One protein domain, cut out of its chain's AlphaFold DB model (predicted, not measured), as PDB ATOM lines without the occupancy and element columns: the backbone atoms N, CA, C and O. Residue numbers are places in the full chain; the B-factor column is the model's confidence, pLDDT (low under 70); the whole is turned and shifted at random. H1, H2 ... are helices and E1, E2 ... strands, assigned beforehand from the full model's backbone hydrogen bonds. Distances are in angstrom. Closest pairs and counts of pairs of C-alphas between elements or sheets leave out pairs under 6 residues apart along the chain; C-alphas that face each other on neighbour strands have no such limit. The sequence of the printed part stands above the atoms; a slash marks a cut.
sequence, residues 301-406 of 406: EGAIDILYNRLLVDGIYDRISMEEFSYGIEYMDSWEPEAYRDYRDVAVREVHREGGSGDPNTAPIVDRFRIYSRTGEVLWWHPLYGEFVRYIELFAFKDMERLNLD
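AT A GLANCE: This is residues 301 to 406 of the 406 residues of an uncharacterized protein of Candidatus Fermentibacteria bacterium (UniProt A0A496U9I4). A strongly twisted sheet of five strands makes a wall, with helix H1 slanting over one face and helix H3 grazing the sheet near E4 before its far part, residues 400 to 405, sticks out. Two long loops, residues 330 to 342 and 351 to 364, extend from the sheet, and the short helix H2 lies between H1 and E1 along the chain. The printed part has 106 residues, with three named helices and five named strands in the order H1, H2, E1, E2, E3, E4, E5, H3; the sheet runs E1, E2, E3, E4, E5, all antiparallel. The class is mixed, helices and strands, and the whole is compact, with a radius of gyration of the C-alphas of 14.4 A and spans of 42 by 32 by 25 A.

IN THESE COORDINATES: Begin with the sheet: E2, residues 343 to 350, runs 22.9 A from C-alpha 343 at (209.025, 169.624, 182.559). E3, residues 365 to 372, runs 20.3 A. Look next for E1 at residues 325 to 329, E4 at residues 378 to 382 and E5 at residues 387 to 390. Find C-alpha 301 at (207.226, 157.812, 186.550); from there H1, residues 301 to 313, runs 18.0 A. H2 is residues 319 to 322. H3, residues 393 to 405, runs 19.0 A to C-alpha 405 at (183.260, 173.915, 204.231).

HOW THE PARTS SIT: The sheet is a meander, each strand the antiparallel neighbour of the one before, and each such pair is a hairpin. Look for backbone atoms within hydrogen-bond range: N 326 and O 349 are 2.8 A apart between E1 and E2, N 346 and O 369 2.8 A between E2 and E3, N 379 and O 370 2.8 A between E3 and E4, and N 380 and O 389 2.9 A between E4 and E5. H1 is on the sheet at a height of 8.7 A, in two layers, a helix on one face of a sheet. It lies over E2 and, only just, over E3, where 3 of its C-alphas fall. It is only just slantwise to the strands, at 59 degrees to E2 on the local plane. The closest C-alphas of H1 and E3 are those of Ala 303 and Ile 371, 6.4 A apart. H3 only grazes the sheet, with its residues 393 to 397; the closest C-alphas of E4 and H3, Trp 380 and Leu 394, are 6.7 A apart. H2 is not on the sheet, and it is close to but not clearly touching H1, the C-alphas of Leu 312 and Arg 319 being closest at 6.8 A. H1 and H3 are apart. In H1 and H3 every O i to N i+4 pair is within hydrogen-bond range; H2 is too short for one.

THE WHOLE: The two C-alphas farthest apart, those of Glu 338 and Asp 406, are 46.1 A apart. The printed part has no cut. The links E1 to E2 and E2 to E3 are long. Residues 334 to 340 and 400 to 406 stand free. The mean pLDDT of the printed part is 81.0; look for values under 70 at residue 320, residues 353 to 363, residue 375 and residues 404 to 406.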
ATOM      1  N   GLU A 301     207.314 158.420 185.221       94.69
ATOM      2  CA  GLU A 301     207.226 157.812 186.550       94.69
ATOM      3  C   GLU A 301     208.040 158.592 187.587       94.69
ATOM      4  O   GLU A 301     207.538 158.855 188.674       94.69
ATOM      5  N   GLY A 302     209.254 159.038 187.245       91.19
ATOM      6  CA  GLY A 302     210.094 159.815 188.159       91.19
ATOM      7  C   GLY A 302     209.476 161.166 188.524       91.19
ATOM      8  O   GLY A 302     209.530 161.585 189.680       91.19
ATOM      9  N   ALA A 303     208.821 161.827 187.564       93.50
ATOM     10  CA  ALA A 303     208.065 163.047 187.832       93.50
ATOM     11  C   ALA A 303     206.893 162.780 188.793       93.50
ATOM     12  O   ALA A 303     206.701 163.509 189.769       93.50
ATOM     13  N   ILE A 304     206.128 161.714 188.540       94.69
ATOM     14  CA  ILE A 304     204.998 161.310 189.386       94.69
ATOM     15  C   ILE A 304     205.472 160.958 190.800       94.69
ATOM     16  O   ILE A 304     204.837 161.391 191.758       94.69
ATOM     17  N   ASP A 305     206.590 160.249 190.949       91.88
ATOM     18  CA  ASP A 305     207.149 159.874 192.251       91.88
ATOM     19  C   ASP A 305     207.563 161.102 193.072       91.88
ATOM     20  O   ASP A 305     207.264 161.181 194.268       91.88
ATOM     21  N   ILE A 306     208.201 162.095 192.441       88.94
ATOM     22  CA  ILE A 306     208.551 163.365 193.099       88.94
ATOM     23  C   ILE A 306     207.292 164.062 193.605       88.94
ATOM     24  O   ILE A 306     207.234 164.461 194.771       88.94
ATOM     25  N   LEU A 307     206.267 164.178 192.759       93.75
ATOM     26  CA  LEU A 307     205.012 164.808 193.150       93.75
ATOM     27  C   LEU A 307     204.305 164.031 194.261       93.75
ATOM     28  O   LEU A 307     203.881 164.635 195.243       93.75
ATOM     29  N   TYR A 308     204.191 162.710 194.123       91.62
ATOM     30  CA  TYR A 308     203.536 161.840 195.097       91.62
ATOM     31  C   TYR A 308     204.177 161.990 196.476       91.62
ATOM     32  O   TYR A 308     203.487 162.262 197.460       91.62
ATOM     33  N   ASN A 309     205.507 161.874 196.540       87.69
ATOM     34  CA  ASN A 309     206.250 162.009 197.788       87.69
ATOM     35  C   ASN A 309     206.096 163.412 198.374       87.69
ATOM     36  O   ASN A 309     205.883 163.546 199.579       87.69
ATOM     37  N   ARG A 310     206.135 164.452 197.533       87.50
ATOM     38  CA  ARG A 310     205.966 165.833 197.986       87.50
ATOM     39  C   ARG A 310     204.588 166.065 198.601       87.50
ATOM     40  O   ARG A 310     204.506 166.536 199.727       87.50
ATOM     41  N   LEU A 311     203.521 165.674 197.903       89.50
ATOM     42  CA  LEU A 311     202.140 165.802 198.379       89.50
ATOM     43  C   LEU A 311     201.892 165.033 199.682       89.50
ATOM     44  O   LEU A 311     201.174 165.529 200.550       89.50
ATOM     45  N   LEU A 312     202.490 163.843 199.815       86.50
ATOM     46  CA  LEU A 312     202.380 163.009 201.008       86.50
ATOM     47  C   LEU A 312     203.104 163.629 202.211       86.50
ATOM     48  O   LEU A 312     202.526 163.703 203.293       86.50
ATOM     49  N   VAL A 313     204.355 164.061 202.029       84.31
ATOM     50  CA  VAL A 313     205.170 164.663 203.098       84.31
ATOM     51  C   VAL A 313     204.573 165.985 203.569       84.31
ATOM     52  O   VAL A 313     204.490 166.235 204.771       84.31
ATOM     53  N   ASP A 314     204.103 166.802 202.630       84.81
ATOM     54  CA  ASP A 314     203.521 168.106 202.930       84.81
ATOM     55  C   ASP A 314     202.067 168.012 203.430       84.81
ATOM     56  O   ASP A 314     201.491 169.016 203.853       84.81
ATOM     57  N   GLY A 315     201.472 166.811 203.435       86.25
ATOM     58  CA  GLY A 315     200.137 166.558 203.980       86.25
ATOM     59  C   GLY A 315     199.014 167.270 203.221       86.25
ATOM     60  O   GLY A 315     197.964 167.557 203.805       86.25
ATOM     61  N   ILE A 316     199.232 167.571 201.935       88.00
ATOM     62  CA  ILE A 316     198.222 168.190 201.063       88.00
ATOM     63  C   ILE A 316     197.009 167.271 200.935       88.00
ATOM     64  O   ILE A 316     195.867 167.714 201.078       88.00
ATOM     65  N   TYR A 317     197.276 165.985 200.720       84.94
ATOM     66  CA  TYR A 317     196.283 164.924 200.744       84.94
ATOM     67  C   TYR A 317     196.635 163.951 201.864       84.94
ATOM     68  O   TYR A 317     197.810 163.658 202.104       84.94
ATOM     69  N   ASP A 318     195.623 163.429 202.554       78.38
ATOM     70  CA  ASP A 318     195.868 162.342 203.492       78.38
ATOM     71  C   ASP A 318     196.219 161.046 202.739       78.38
ATOM     72  O   ASP A 318     195.958 160.879 201.546       78.38
ATOM     73  N   ARG A 319     196.845 160.101 203.445       72.62
ATOM     74  CA  ARG A 319     197.335 158.857 202.838       72.62
ATOM     75  C   ARG A 319     196.223 158.017 202.200       72.62
ATOM     76  O   ARG A 319     196.499 157.289 201.256       72.62
ATOM     77  N   ILE A 320     194.999 158.103 202.720       68.62
ATOM     78  CA  ILE A 320     193.849 157.345 202.211       68.62
ATOM     79  C   ILE A 320     193.388 157.971 200.890       68.62
ATOM     80  O   ILE A 320     193.226 157.265 199.902       68.62
ATOM     81  N   SER A 321     193.302 159.298 200.848       74.88
ATOM     82  CA  SER A 321     192.968 160.102 199.671       74.88
ATOM     83  C   SER A 321     193.988 159.901 198.546       74.88
ATOM     84  O   SER A 321     193.615 159.782 197.384       74.88
ATOM     85  N   MET A 322     195.279 159.767 198.873       78.12
ATOM     86  CA  MET A 322     196.330 159.479 197.884       78.12
ATOM     87  C   MET A 322     196.126 158.143 197.144       78.12
ATOM     88  O   MET A 322     196.522 158.038 195.985       78.12
ATOM     89  N   GLU A 323     195.512 157.133 197.775       79.69
ATOM     90  CA  GLU A 323     195.172 155.834 197.150       79.69
ATOM     91  C   GLU A 323     193.889 155.890 196.297       79.69
ATOM     92  O   GLU A 323     193.574 154.949 195.552       79.69
ATOM     93  N   GLU A 324     193.141 156.985 196.416       83.00
ATOM     94  CA  GLU A 324     191.950 157.293 195.629       83.00
ATOM     95  C   GLU A 324     192.269 158.195 194.435       83.00
ATOM     96  O   GLU A 324     191.368 158.490 193.654       83.00
ATOM     97  N   PHE A 325     193.533 158.580 194.236       88.31
ATOM     98  CA  PHE A 325     193.963 159.351 193.077       88.31
ATOM     99  C   PHE A 325     194.786 158.535 192.079       88.31
ATOM    100  O   PHE A 325     195.501 157.592 192.411       88.31
ATOM    101  N   SER A 326     194.679 158.937 190.818       89.62
ATOM    102  CA  SER A 326     195.531 158.514 189.713       89.62
ATOM    103  C   SER A 326     196.301 159.716 189.179       89.62
ATOM    104  O   SER A 326     195.804 160.843 189.204       89.62
ATOM    105  N   TYR A 327     197.511 159.453 188.697       92.00
ATOM    106  CA  TYR A 327     198.448 160.457 188.203       92.00
ATOM    107  C   TYR A 327     198.752 160.149 186.742       92.00
ATOM    108  O   TYR A 327     199.043 159.001 186.402       92.00
ATOM    109  N   GLY A 328     198.669 161.152 185.877       91.38
ATOM    110  CA  GLY A 328     198.958 160.990 184.454       91.38
ATOM    111  C   GLY A 328     199.615 162.225 183.866       91.38
ATOM    112  O   GLY A 328     199.316 163.343 184.283       91.38
ATOM    113  N   ILE A 329     200.505 162.023 182.893       93.38
ATOM    114  CA  ILE A 329     201.122 163.132 182.166       93.38
ATOM    115  C   ILE A 329     200.122 163.692 181.157       93.38
ATOM    116  O   ILE A 329     199.688 162.998 180.235       93.38
ATOM    117  N   GLU A 330     199.757 164.956 181.335       91.56
ATOM    118  CA  GLU A 330     198.812 165.686 180.495       91.56
ATOM    119  C   GLU A 330     199.281 167.129 180.313       91.56
ATOM    120  O   GLU A 330     198.975 168.004 181.124       91.56
ATOM    121  N   TYR A 331     200.001 167.378 179.219       89.19
ATOM    122  CA  TYR A 331     200.466 168.718 178.871       89.19
ATOM    123  C   TYR A 331     199.305 169.659 178.559       89.19
ATOM    124  O   TYR A 331     198.380 169.313 177.822       89.19
ATOM    125  N   MET A 332     199.377 170.865 179.123       83.50
ATOM    126  CA  MET A 332     198.417 171.937 178.842       83.50
ATOM    127  C   MET A 332     198.852 172.845 177.687       83.50
ATOM    128  O   MET A 332     198.058 173.654 177.206       83.50
ATOM    129  N   ASP A 333     200.101 172.713 177.236       79.94
ATOM    130  CA  ASP A 333     200.607 173.423 176.069       79.94
ATOM    131  C   ASP A 333     200.018 172.879 174.757       79.94
ATOM    132  O   ASP A 333     199.594 171.731 174.642       79.94
ATOM    133  N   SER A 334     199.969 173.731 173.732       78.25
ATOM    134  CA  SER A 334     199.424 173.375 172.416       78.25
ATOM    135  C   SER A 334     200.477 172.754 171.494       78.25
ATOM    136  O   SER A 334     200.465 173.009 170.283       78.25
ATOM    137  N   TRP A 335     201.486 172.093 172.054       76.50
ATOM    138  CA  TRP A 335     202.661 171.689 171.294       76.50
ATOM    139  C   TRP A 335     202.601 170.226 170.898       76.50
ATOM    140  O   TRP A 335     201.884 169.425 171.491       76.50
ATOM    141  N   GLU A 336     203.389 169.882 169.882       79.06
ATOM    142  CA  GLU A 336     203.461 168.510 169.392       79.06
ATOM    143  C   GLU A 336     203.935 167.558 170.511       79.06
ATOM    144  O   GLU A 336     204.729 167.963 171.377       79.06
ATOM    145  N   PRO A 337     203.480 166.292 170.524       76.94
ATOM    146  CA  PRO A 337     203.888 165.314 171.531       76.94
ATOM    147  C   PRO A 337     205.410 165.161 171.646       76.94
ATOM    148  O   PRO A 337     205.934 165.020 172.746       76.94
ATOM    149  N   GLU A 338     206.129 165.272 170.529       74.88
ATOM    150  CA  GLU A 338     207.582 165.097 170.443       74.88
ATOM    151  C   GLU A 338     208.382 166.361 170.796       74.88
ATOM    152  O   GLU A 338     209.617 166.329 170.779       74.88
ATOM    153  N   ALA A 339     207.712 167.482 171.091       73.62
ATOM    154  CA  ALA A 339     208.394 168.701 171.507       73.62
ATOM    155  C   ALA A 339     209.203 168.444 172.784       73.62
ATOM    156  O   ALA A 339     208.726 167.808 173.731       73.62
ATOM    157  N   TYR A 340     210.437 168.956 172.816       71.69
ATOM    158  CA  TYR A 340     211.247 168.865 174.021       71.69
ATOM    159  C   TYR A 340     210.586 169.698 175.112       71.69
ATOM    160  O   TYR A 340     210.249 170.860 174.882       71.69
ATOM    161  N   ARG A 341     210.419 169.087 176.282       78.38
ATOM    162  CA  ARG A 341     209.955 169.721 177.510       78.38
ATOM    163  C   ARG A 341     210.907 169.299 178.608       78.38
ATOM    164  O   ARG A 341     211.111 168.103 178.839       78.38
ATOM    165  N   ASP A 342     211.481 170.281 179.277       76.19
ATOM    166  CA  ASP A 342     212.241 170.052 180.497       76.19
ATOM    167  C   ASP A 342     211.330 169.908 181.723       76.19
ATOM    168  O   ASP A 342     211.832 169.786 182.835       76.19
ATOM    169  N   TYR A 343     210.013 169.885 181.528       87.12
ATOM    170  CA  TYR A 343     209.025 169.624 182.559       87.12
ATOM    171  C   TYR A 343     208.072 168.485 182.191       87.12
ATOM    172  O   TYR A 343     208.030 168.003 181.052       87.12
ATOM    173  N   ARG A 344     207.292 168.062 183.184       91.75
ATOM    174  CA  ARG A 344     206.142 167.166 183.069       91.75
ATOM    175  C   ARG A 344     204.932 167.817 183.724       91.75
ATOM    176  O   ARG A 344     205.001 168.199 184.889       91.75
ATOM    177  N   ASP A 345     203.842 167.931 182.970       94.31
ATOM    178  CA  ASP A 345     202.551 168.357 183.509       94.31
ATOM    179  C   ASP A 345     201.813 167.114 184.002       94.31
ATOM    180  O   ASP A 345     201.450 166.249 183.207       94.31
ATOM    181  N   VAL A 346     201.615 167.007 185.310       95.44
ATOM    182  CA  VAL A 346     200.941 165.883 185.959       95.44
ATOM    183  C   VAL A 346     199.526 166.296 186.338       95.44
ATOM    184  O   VAL A 346     199.322 167.239 187.105       95.44
ATOM    185  N   ALA A 347     198.536 165.574 185.822       94.69
ATOM    186  CA  ALA A 347     197.148 165.671 186.249       94.69
ATOM    187  C   ALA A 347     196.863 164.661 187.363       94.69
ATOM    188  O   ALA A 347     197.167 163.474 187.221       94.69
ATOM    189  N   VAL A 348     196.239 165.133 188.442       93.00
ATOM    190  CA  VAL A 348     195.746 164.308 189.550       93.00
ATOM    191  C   VAL A 348     194.244 164.121 189.378       93.00
ATOM    192  O   VAL A 348     193.506 165.102 189.269       93.00
ATOM    193  N   ARG A 349     193.778 162.872 189.324       90.50
ATOM    194  CA  ARG A 349     192.371 162.519 189.068       90.50
ATOM    195  C   ARG A 349     191.819 161.570 190.113       90.50
ATOM    196  O   ARG A 349     192.513 160.634 190.495       90.50
ATOM    197  N   GLU A 350     190.554 161.736 190.486       85.50
ATOM    198  CA  GLU A 350     189.841 160.758 191.318       85.50
ATOM    199  C   GLU A 350     189.694 159.405 190.608       85.50
ATOM    200  O   GLU A 350     189.338 159.317 189.432       85.50
ATOM    201  N   VAL A 351     189.938 158.326 191.344       81.31
ATOM    202  CA  VAL A 351     189.732 156.947 190.909       81.31
ATOM    203  C   VAL A 351     188.336 156.515 191.332       81.31
ATOM    204  O   VAL A 351     188.109 156.040 192.445       81.31
ATOM    205  N   HIS A 352     187.380 156.606 190.413       72.88
ATOM    206  CA  HIS A 352     186.055 156.035 190.637       72.88
ATOM    207  C   HIS A 352     186.095 154.517 190.407       72.88
ATOM    208  O   HIS A 352     186.145 154.033 189.275       72.88
ATOM    209  N   ARG A 353     186.090 153.745 191.499       67.69
ATOM    210  CA  ARG A 353     186.010 152.276 191.448       67.69
ATOM    211  C   ARG A 353     184.589 151.816 191.114       67.69
ATOM    212  O   ARG A 353     183.611 152.498 191.417       67.69
ATOM    213  N   GLU A 354     184.468 150.622 190.533       59.31
ATOM    214  CA  GLU A 354     183.169 149.998 190.262       59.31
ATOM    215  C   GLU A 354     182.381 149.825 191.578       59.31
ATOM    216  O   GLU A 354     182.822 149.131 192.494       59.31
ATOM    217  N   GLY A 355     181.236 150.511 191.694       61.16
ATOM    218  CA  GLY A 355     180.411 150.556 192.911       61.16
ATOM    219  C   GLY A 355     180.667 151.744 193.856       61.16
ATOM    220  O   GLY A 355     179.978 151.847 194.870       61.16
ATOM    221  N   GLY A 356     181.614 152.634 193.537       61.62
ATOM    222  CA  GLY A 356     181.846 153.898 194.246       61.62
ATOM    223  C   GLY A 356     180.920 155.035 193.795       61.62
ATOM    224  O   GLY A 356     180.179 154.912 192.819       61.62
ATOM    225  N   SER A 357     180.953 156.162 194.510       54.69
ATOM    226  CA  SER A 357     180.311 157.403 194.067       54.69
ATOM    227  C   SER A 357     181.144 158.054 192.960       54.69
ATOM    228  O   SER A 357     182.284 158.440 193.194       54.69
ATOM    229  N   GLY A 358     180.569 158.167 191.762       59.72
ATOM    230  CA  GLY A 358     181.184 158.808 190.596       59.72
ATOM    231  C   GLY A 358     181.092 157.937 189.346       59.72
ATOM    232  O   GLY A 358     180.974 156.717 189.442       59.72
ATOM    233  N   ASP A 359     181.076 158.561 188.168       59.88
ATOM    234  CA  ASP A 359     181.076 157.834 186.897       59.88
ATOM    235  C   ASP A 359     182.530 157.468 186.537       59.88
ATOM    236  O   ASP A 359     183.337 158.379 186.309       59.88
ATOM    237  N   PRO A 360     182.874 156.162 186.454       57.66
ATOM    238  CA  PRO A 360     184.207 155.678 186.078       57.66
ATOM    239  C   PRO A 360     184.738 156.234 184.756       57.66
ATOM    240  O   PRO A 360     185.943 156.218 184.524       57.66
ATOM    241  N   ASN A 361     183.859 156.749 183.894       58.16
ATOM    242  CA  ASN A 361     184.227 157.339 182.610       58.16
ATOM    243  C   ASN A 361     184.529 158.845 182.688       58.16
ATOM    244  O   ASN A 361     184.855 159.445 181.665       58.16
ATOM    245  N   THR A 362     184.403 159.472 183.861       62.41
ATOM    246  CA  THR A 362     184.496 160.934 184.021       62.41
ATOM    247  C   THR A 362     185.443 161.384 185.129       62.41
ATOM    248  O   THR A 362     185.270 162.496 185.608       62.41
ATOM    249  N   ALA A 363     186.429 160.559 185.505       68.69
ATOM    250  CA  ALA A 363     187.437 160.842 186.538       68.69
ATOM    251  C   ALA A 363     187.940 162.303 186.477       68.69
ATOM    252  O   ALA A 363     188.793 162.617 185.631       68.69
ATOM    253  N   PRO A 364     187.380 163.218 187.295       81.38
ATOM    254  CA  PRO A 364     187.643 164.637 187.168       81.38
ATOM    255  C   PRO A 364     189.063 164.927 187.631       81.38
ATOM    256  O   PRO A 364     189.629 164.218 188.462       81.38
ATOM    257  N   ILE A 365     189.644 165.976 187.062       87.75
ATOM    258  CA  ILE A 365     190.952 166.460 187.490       87.75
ATOM    259  C   ILE A 365     190.736 167.293 188.739       87.75
ATOM    260  O   ILE A 365     190.000 168.278 188.699       87.75
ATOM    261  N   VAL A 366     191.375 166.870 189.821       89.44
ATOM    262  CA  VAL A 366     191.325 167.532 191.123       89.44
ATOM    263  C   VAL A 366     192.331 168.667 191.153       89.44
ATOM    264  O   VAL A 366     191.989 169.790 191.501       89.44
ATOM    265  N   ASP A 367     193.558 168.383 190.726       93.38
ATOM    266  CA  ASP A 367     194.656 169.338 190.694       93.38
ATOM    267  C   ASP A 367     195.596 169.012 189.523       93.38
ATOM    268  O   ASP A 367     195.629 167.890 189.003       93.38
ATOM    269  N   ARG A 368     196.366 170.010 189.085       95.38
ATOM    270  CA  ARG A 368     197.459 169.825 188.124       95.38
ATOM    271  C   ARG A 368     198.738 170.428 188.663       95.38
ATOM    272  O   ARG A 368     198.718 171.467 189.322       95.38
ATOM    273  N   PHE A 369     199.844 169.797 188.308       95.44
ATOM    274  CA  PHE A 369     201.176 170.214 188.701       95.44
ATOM    275  C   PHE A 369     202.099 170.236 187.495       95.44
ATOM    276  O   PHE A 369     201.944 169.425 186.588       95.44
ATOM    277  N   ARG A 370     203.072 171.140 187.500       93.62
ATOM    278  CA  ARG A 370     204.190 171.133 186.558       93.62
ATOM    279  C   ARG A 370     205.463 170.863 187.330       93.62
ATOM    280  O   ARG A 370     205.712 171.517 188.338       93.62
ATOM    281  N   ILE A 371     206.246 169.901 186.864       90.69
ATOM    282  CA  ILE A 371     207.442 169.431 187.558       90.69
ATOM    283  C   ILE A 371     208.618 169.558 186.608       90.69
ATOM    284  O   ILE A 371     208.568 169.008 185.511       90.69
ATOM    285  N   TYR A 372     209.669 170.258 187.013       83.25
ATOM    286  CA  TYR A 372     210.845 170.496 186.177       83.25
ATOM    287  C   TYR A 372     211.918 169.415 186.380       83.25
ATOM    288  O   TYR A 372     212.437 169.240 187.477       83.25
ATOM    289  N   SER A 373     212.291 168.714 185.305       80.00
ATOM    290  CA  SER A 373     213.216 167.557 185.262       80.00
ATOM    291  C   SER A 373     214.587 167.796 185.871       80.00
ATOM    292  O   SER A 373     215.200 166.873 186.397       80.00
ATOM    293  N   ARG A 374     215.078 169.033 185.812       70.88
ATOM    294  CA  ARG A 374     216.427 169.397 186.272       70.88
ATOM    295  C   ARG A 374     216.464 169.998 187.666       70.88
ATOM    296  O   ARG A 374     217.501 169.965 188.310       70.88
ATOM    297  N   THR A 375     215.354 170.571 188.113       65.25
ATOM    298  CA  THR A 375     215.275 171.278 189.396       65.25
ATOM    299  C   THR A 375     214.419 170.527 190.413       65.25
ATOM    300  O   THR A 375     214.425 170.859 191.593       65.25
ATOM    301  N   GLY A 376     213.620 169.550 189.977       75.00
ATOM    302  CA  GLY A 376     212.570 168.958 190.805       75.00
ATOM    303  C   GLY A 376     211.532 169.985 191.274       75.00
ATOM    304  O   GLY A 376     210.742 169.692 192.169       75.00
ATOM    305  N   GLU A 377     211.539 171.203 190.721       79.38
ATOM    306  CA  GLU A 377     210.626 172.253 191.142       79.38
ATOM    307  C   GLU A 377     209.204 171.882 190.746       79.38
ATOM    308  O   GLU A 377     208.939 171.547 189.593       79.38
ATOM    309  N   VAL A 378     208.304 171.976 191.722       84.94
ATOM    310  CA  VAL A 378     206.878 171.732 191.553       84.94
ATOM    311  C   VAL A 378     206.155 173.074 191.528       84.94
ATOM    312  O   VAL A 378     206.290 173.888 192.445       84.94
ATOM    313  N   LEU A 379     205.356 173.282 190.490       84.88
ATOM    314  CA  LEU A 379     204.362 174.342 190.393       84.88
ATOM    315  C   LEU A 379     202.966 173.727 190.445       84.88
ATOM    316  O   LEU A 379     202.765 172.596 190.004       84.88
ATOM    317  N   TRP A 380     201.999 174.475 190.960       92.56
ATOM    318  CA  TRP A 380     200.597 174.074 191.030       92.56
ATOM    319  C   TRP A 380     199.759 174.936 190.088       92.56
ATOM    320  O   TRP A 380     199.968 176.143 189.994       92.56
ATOM    321  N   TRP A 381     198.818 174.331 189.370       91.19
ATOM    322  CA  TRP A 381     197.883 175.056 188.515       91.19
ATOM    323  C   TRP A 381     196.804 175.734 189.357       91.19
ATOM    324  O   TRP A 381     195.916 175.064 189.883       91.19
ATOM    325  N   HIS A 382     196.829 177.063 189.435       85.88
ATOM    326  CA  HIS A 382     195.827 177.816 190.175       85.88
ATOM    327  C   HIS A 382     194.538 177.945 189.342       85.88
ATOM    328  O   HIS A 382     194.504 178.710 188.371       85.88
ATOM    329  N   PRO A 383     193.427 177.275 189.710       83.94
ATOM    330  CA  PRO A 383     192.244 177.190 188.852       83.94
ATOM    331  C   PRO A 383     191.549 178.539 188.631       83.94
ATOM    332  O   PRO A 383     190.905 178.730 187.603       83.94
ATOM    333  N   LEU A 384     191.686 179.489 189.567       80.88
ATOM    334  CA  LEU A 384     191.089 180.825 189.428       80.88
ATOM    335  C   LEU A 384     191.933 181.783 188.582       80.88
ATOM    336  O   LEU A 384     191.382 182.728 188.027       80.88
ATOM    337  N   TYR A 385     193.249 181.568 188.518       80.62
ATOM    338  CA  TYR A 385     194.154 182.441 187.762       80.62
ATOM    339  C   TYR A 385     194.419 181.883 186.367       80.62
ATOM    340  O   TYR A 385     194.671 182.646 185.442       80.62
ATOM    341  N   GLY A 386     194.259 180.569 186.193       84.12
ATOM    342  CA  GLY A 386     194.502 179.914 184.917       84.12
ATOM    343  C   GLY A 386     195.987 179.895 184.566       84.12
ATOM    344  O   GLY A 386     196.331 180.046 183.398       84.12
ATOM    345  N   GLU A 387     196.848 179.743 185.573       83.44
ATOM    346  CA  GLU A 387     198.299 179.698 185.409       83.44
ATOM    347  C   GLU A 387     198.955 178.786 186.454       83.44
ATOM    348  O   GLU A 387     198.373 178.483 187.500       83.44
ATOM    349  N   PHE A 388     200.184 178.354 186.166       81.94
ATOM    350  CA  PHE A 388     201.024 177.661 187.136       81.94
ATOM    351  C   PHE A 388     201.661 178.665 188.100       81.94
ATOM    352  O   PHE A 388     202.429 179.536 187.692       81.94
ATOM    353  N   VAL A 389     201.378 178.491 189.387       77.44
ATOM    354  CA  VAL A 389     201.931 179.272 190.496       77.44
ATOM    355  C   VAL A 389     202.828 178.404 191.375       77.44
ATOM    356  O   VAL A 389     202.938 177.188 191.190       77.44
ATOM    357  N   ARG A 390     203.489 179.011 192.362       78.12
ATOM    358  CA  ARG A 390     204.363 178.267 193.275       78.12
ATOM    359  C   ARG A 390     203.559 177.250 194.075       78.12
ATOM    360  O   ARG A 390     202.493 177.566 194.594       78.12
ATOM    361  N   TYR A 391     204.131 176.065 194.272       82.31
ATOM    362  CA  TYR A 391     203.506 174.998 195.056       82.31
ATOM    363  C   TYR A 391     203.050 175.442 196.458       82.31
ATOM    364  O   TYR A 391     202.012 175.000 196.930       82.31
ATOM    365  N   ILE A 392     203.759 176.376 197.105       79.38
ATOM    366  CA  ILE A 392     203.376 176.892 198.431       79.38
ATOM    367  C   ILE A 392     202.007 177.602 198.446       79.38
ATOM    368  O   ILE A 392     201.356 177.689 199.485       79.38
ATOM    369  N   GLU A 393     201.537 178.095 197.303       78.94
ATOM    370  CA  GLU A 393     200.252 178.795 197.200       78.94
ATOM    371  C   GLU A 393     199.064 177.826 197.289       78.94
ATOM    372  O   GLU A 393     197.976 178.220 197.713       78.94
ATOM    373  N   LEU A 394     199.297 176.538 197.011       86.50
ATOM    374  CA  LEU A 394     198.324 175.465 197.212       86.50
ATOM    375  C   LEU A 394     197.867 175.370 198.670       86.50
ATOM    376  O   LEU A 394     196.690 175.137 198.924       86.50
ATOM    377  N   PHE A 395     198.770 175.570 199.634       82.38
ATOM    378  CA  PHE A 395     198.437 175.460 201.057       82.38
ATOM    379  C   PHE A 395     197.414 176.516 201.461       82.38
ATOM    380  O   PHE A 395     196.375 176.186 202.024       82.38
ATOM    381  N   ALA A 396     197.666 177.773 201.088       81.06
ATOM    382  CA  ALA A 396     196.738 178.865 201.352       81.06
ATOM    383  C   ALA A 396     195.371 178.605 200.703       81.06
ATOM    384  O   ALA A 396     194.334 178.873 201.309       81.06
ATOM    385  N   PHE A 397     195.360 178.042 199.493       84.62
ATOM    386  CA  PHE A 397     194.124 177.679 198.807       84.62
ATOM    387  C   PHE A 397     193.360 176.553 199.524       84.62
ATOM    388  O   PHE A 397     192.170 176.707 199.797       84.62
ATOM    389  N   LYS A 398     194.029 175.455 199.895       83.94
ATOM    390  CA  LYS A 398     193.403 174.321 200.600       83.94
ATOM    391  C   LYS A 398     192.930 174.695 202.005       83.94
ATOM    392  O   LYS A 398     191.874 174.229 202.432       83.94
ATOM    393  N   ASP A 399     193.651 175.564 202.706       81.56
ATOM    394  CA  ASP A 399     193.213 176.088 204.002       81.56
ATOM    395  C   ASP A 399     191.942 176.936 203.858       81.56
ATOM    396  O   ASP A 399     191.008 176.790 204.648       81.56
ATOM    397  N   MET A 400     191.852 177.767 202.813       79.06
ATOM    398  CA  MET A 400     190.618 178.496 202.504       79.06
ATOM    399  C   MET A 400     189.457 177.567 202.128       79.06
ATOM    400  O   MET A 400     188.328 177.830 202.538       79.06
ATOM    401  N   GLU A 401     189.693 176.497 201.363       79.69
ATOM    402  CA  GLU A 401     188.647 175.512 201.049       79.69
ATOM    403  C   GLU A 401     188.109 174.849 202.318       79.69
ATOM    404  O   GLU A 401     186.895 174.782 202.501       79.69
ATOM    405  N   ARG A 402     188.995 174.434 203.233       78.31
ATOM    406  CA  ARG A 402     188.601 173.845 204.524       78.31
ATOM    407  C   ARG A 402     187.763 174.815 205.358       78.31
ATOM    408  O   ARG A 402     186.721 174.424 205.865       78.31
ATOM    409  N   LEU A 403     188.170 176.083 205.439       72.19
ATOM    410  CA  LEU A 403     187.455 177.115 206.203       72.19
ATOM    411  C   LEU A 403     186.088 177.501 205.617       72.19
ATOM    412  O   LEU A 403     185.272 178.066 206.337       72.19
ATOM    413  N   ASN A 404     185.843 177.242 204.330       69.38
ATOM    414  CA  ASN A 404     184.559 177.517 203.675       69.38
ATOM    415  C   ASN A 404     183.598 176.313 203.684       69.38
ATOM    416  O   ASN A 404     182.457 176.450 203.233       69.38
ATOM    417  N   LEU A 405     184.057 175.142 204.133       55.75
ATOM    418  CA  LEU A 405     183.260 173.915 204.231       55.75
ATOM    419  C   LEU A 405     182.693 173.670 205.643       55.75
ATOM    420  O   LEU A 405     181.777 172.854 205.774       55.75
ATOM    421  N   ASP A 406     183.191 174.395 206.650       44.06
ATOM    422  CA  ASP A 406     182.653 174.479 208.019       44.06
ATOM    423  C   ASP A 406     181.716 175.693 208.189       44.06
ATOM    424  O   ASP A 406     180.730 175.583 208.964       44.06
TER     425      ASP A 406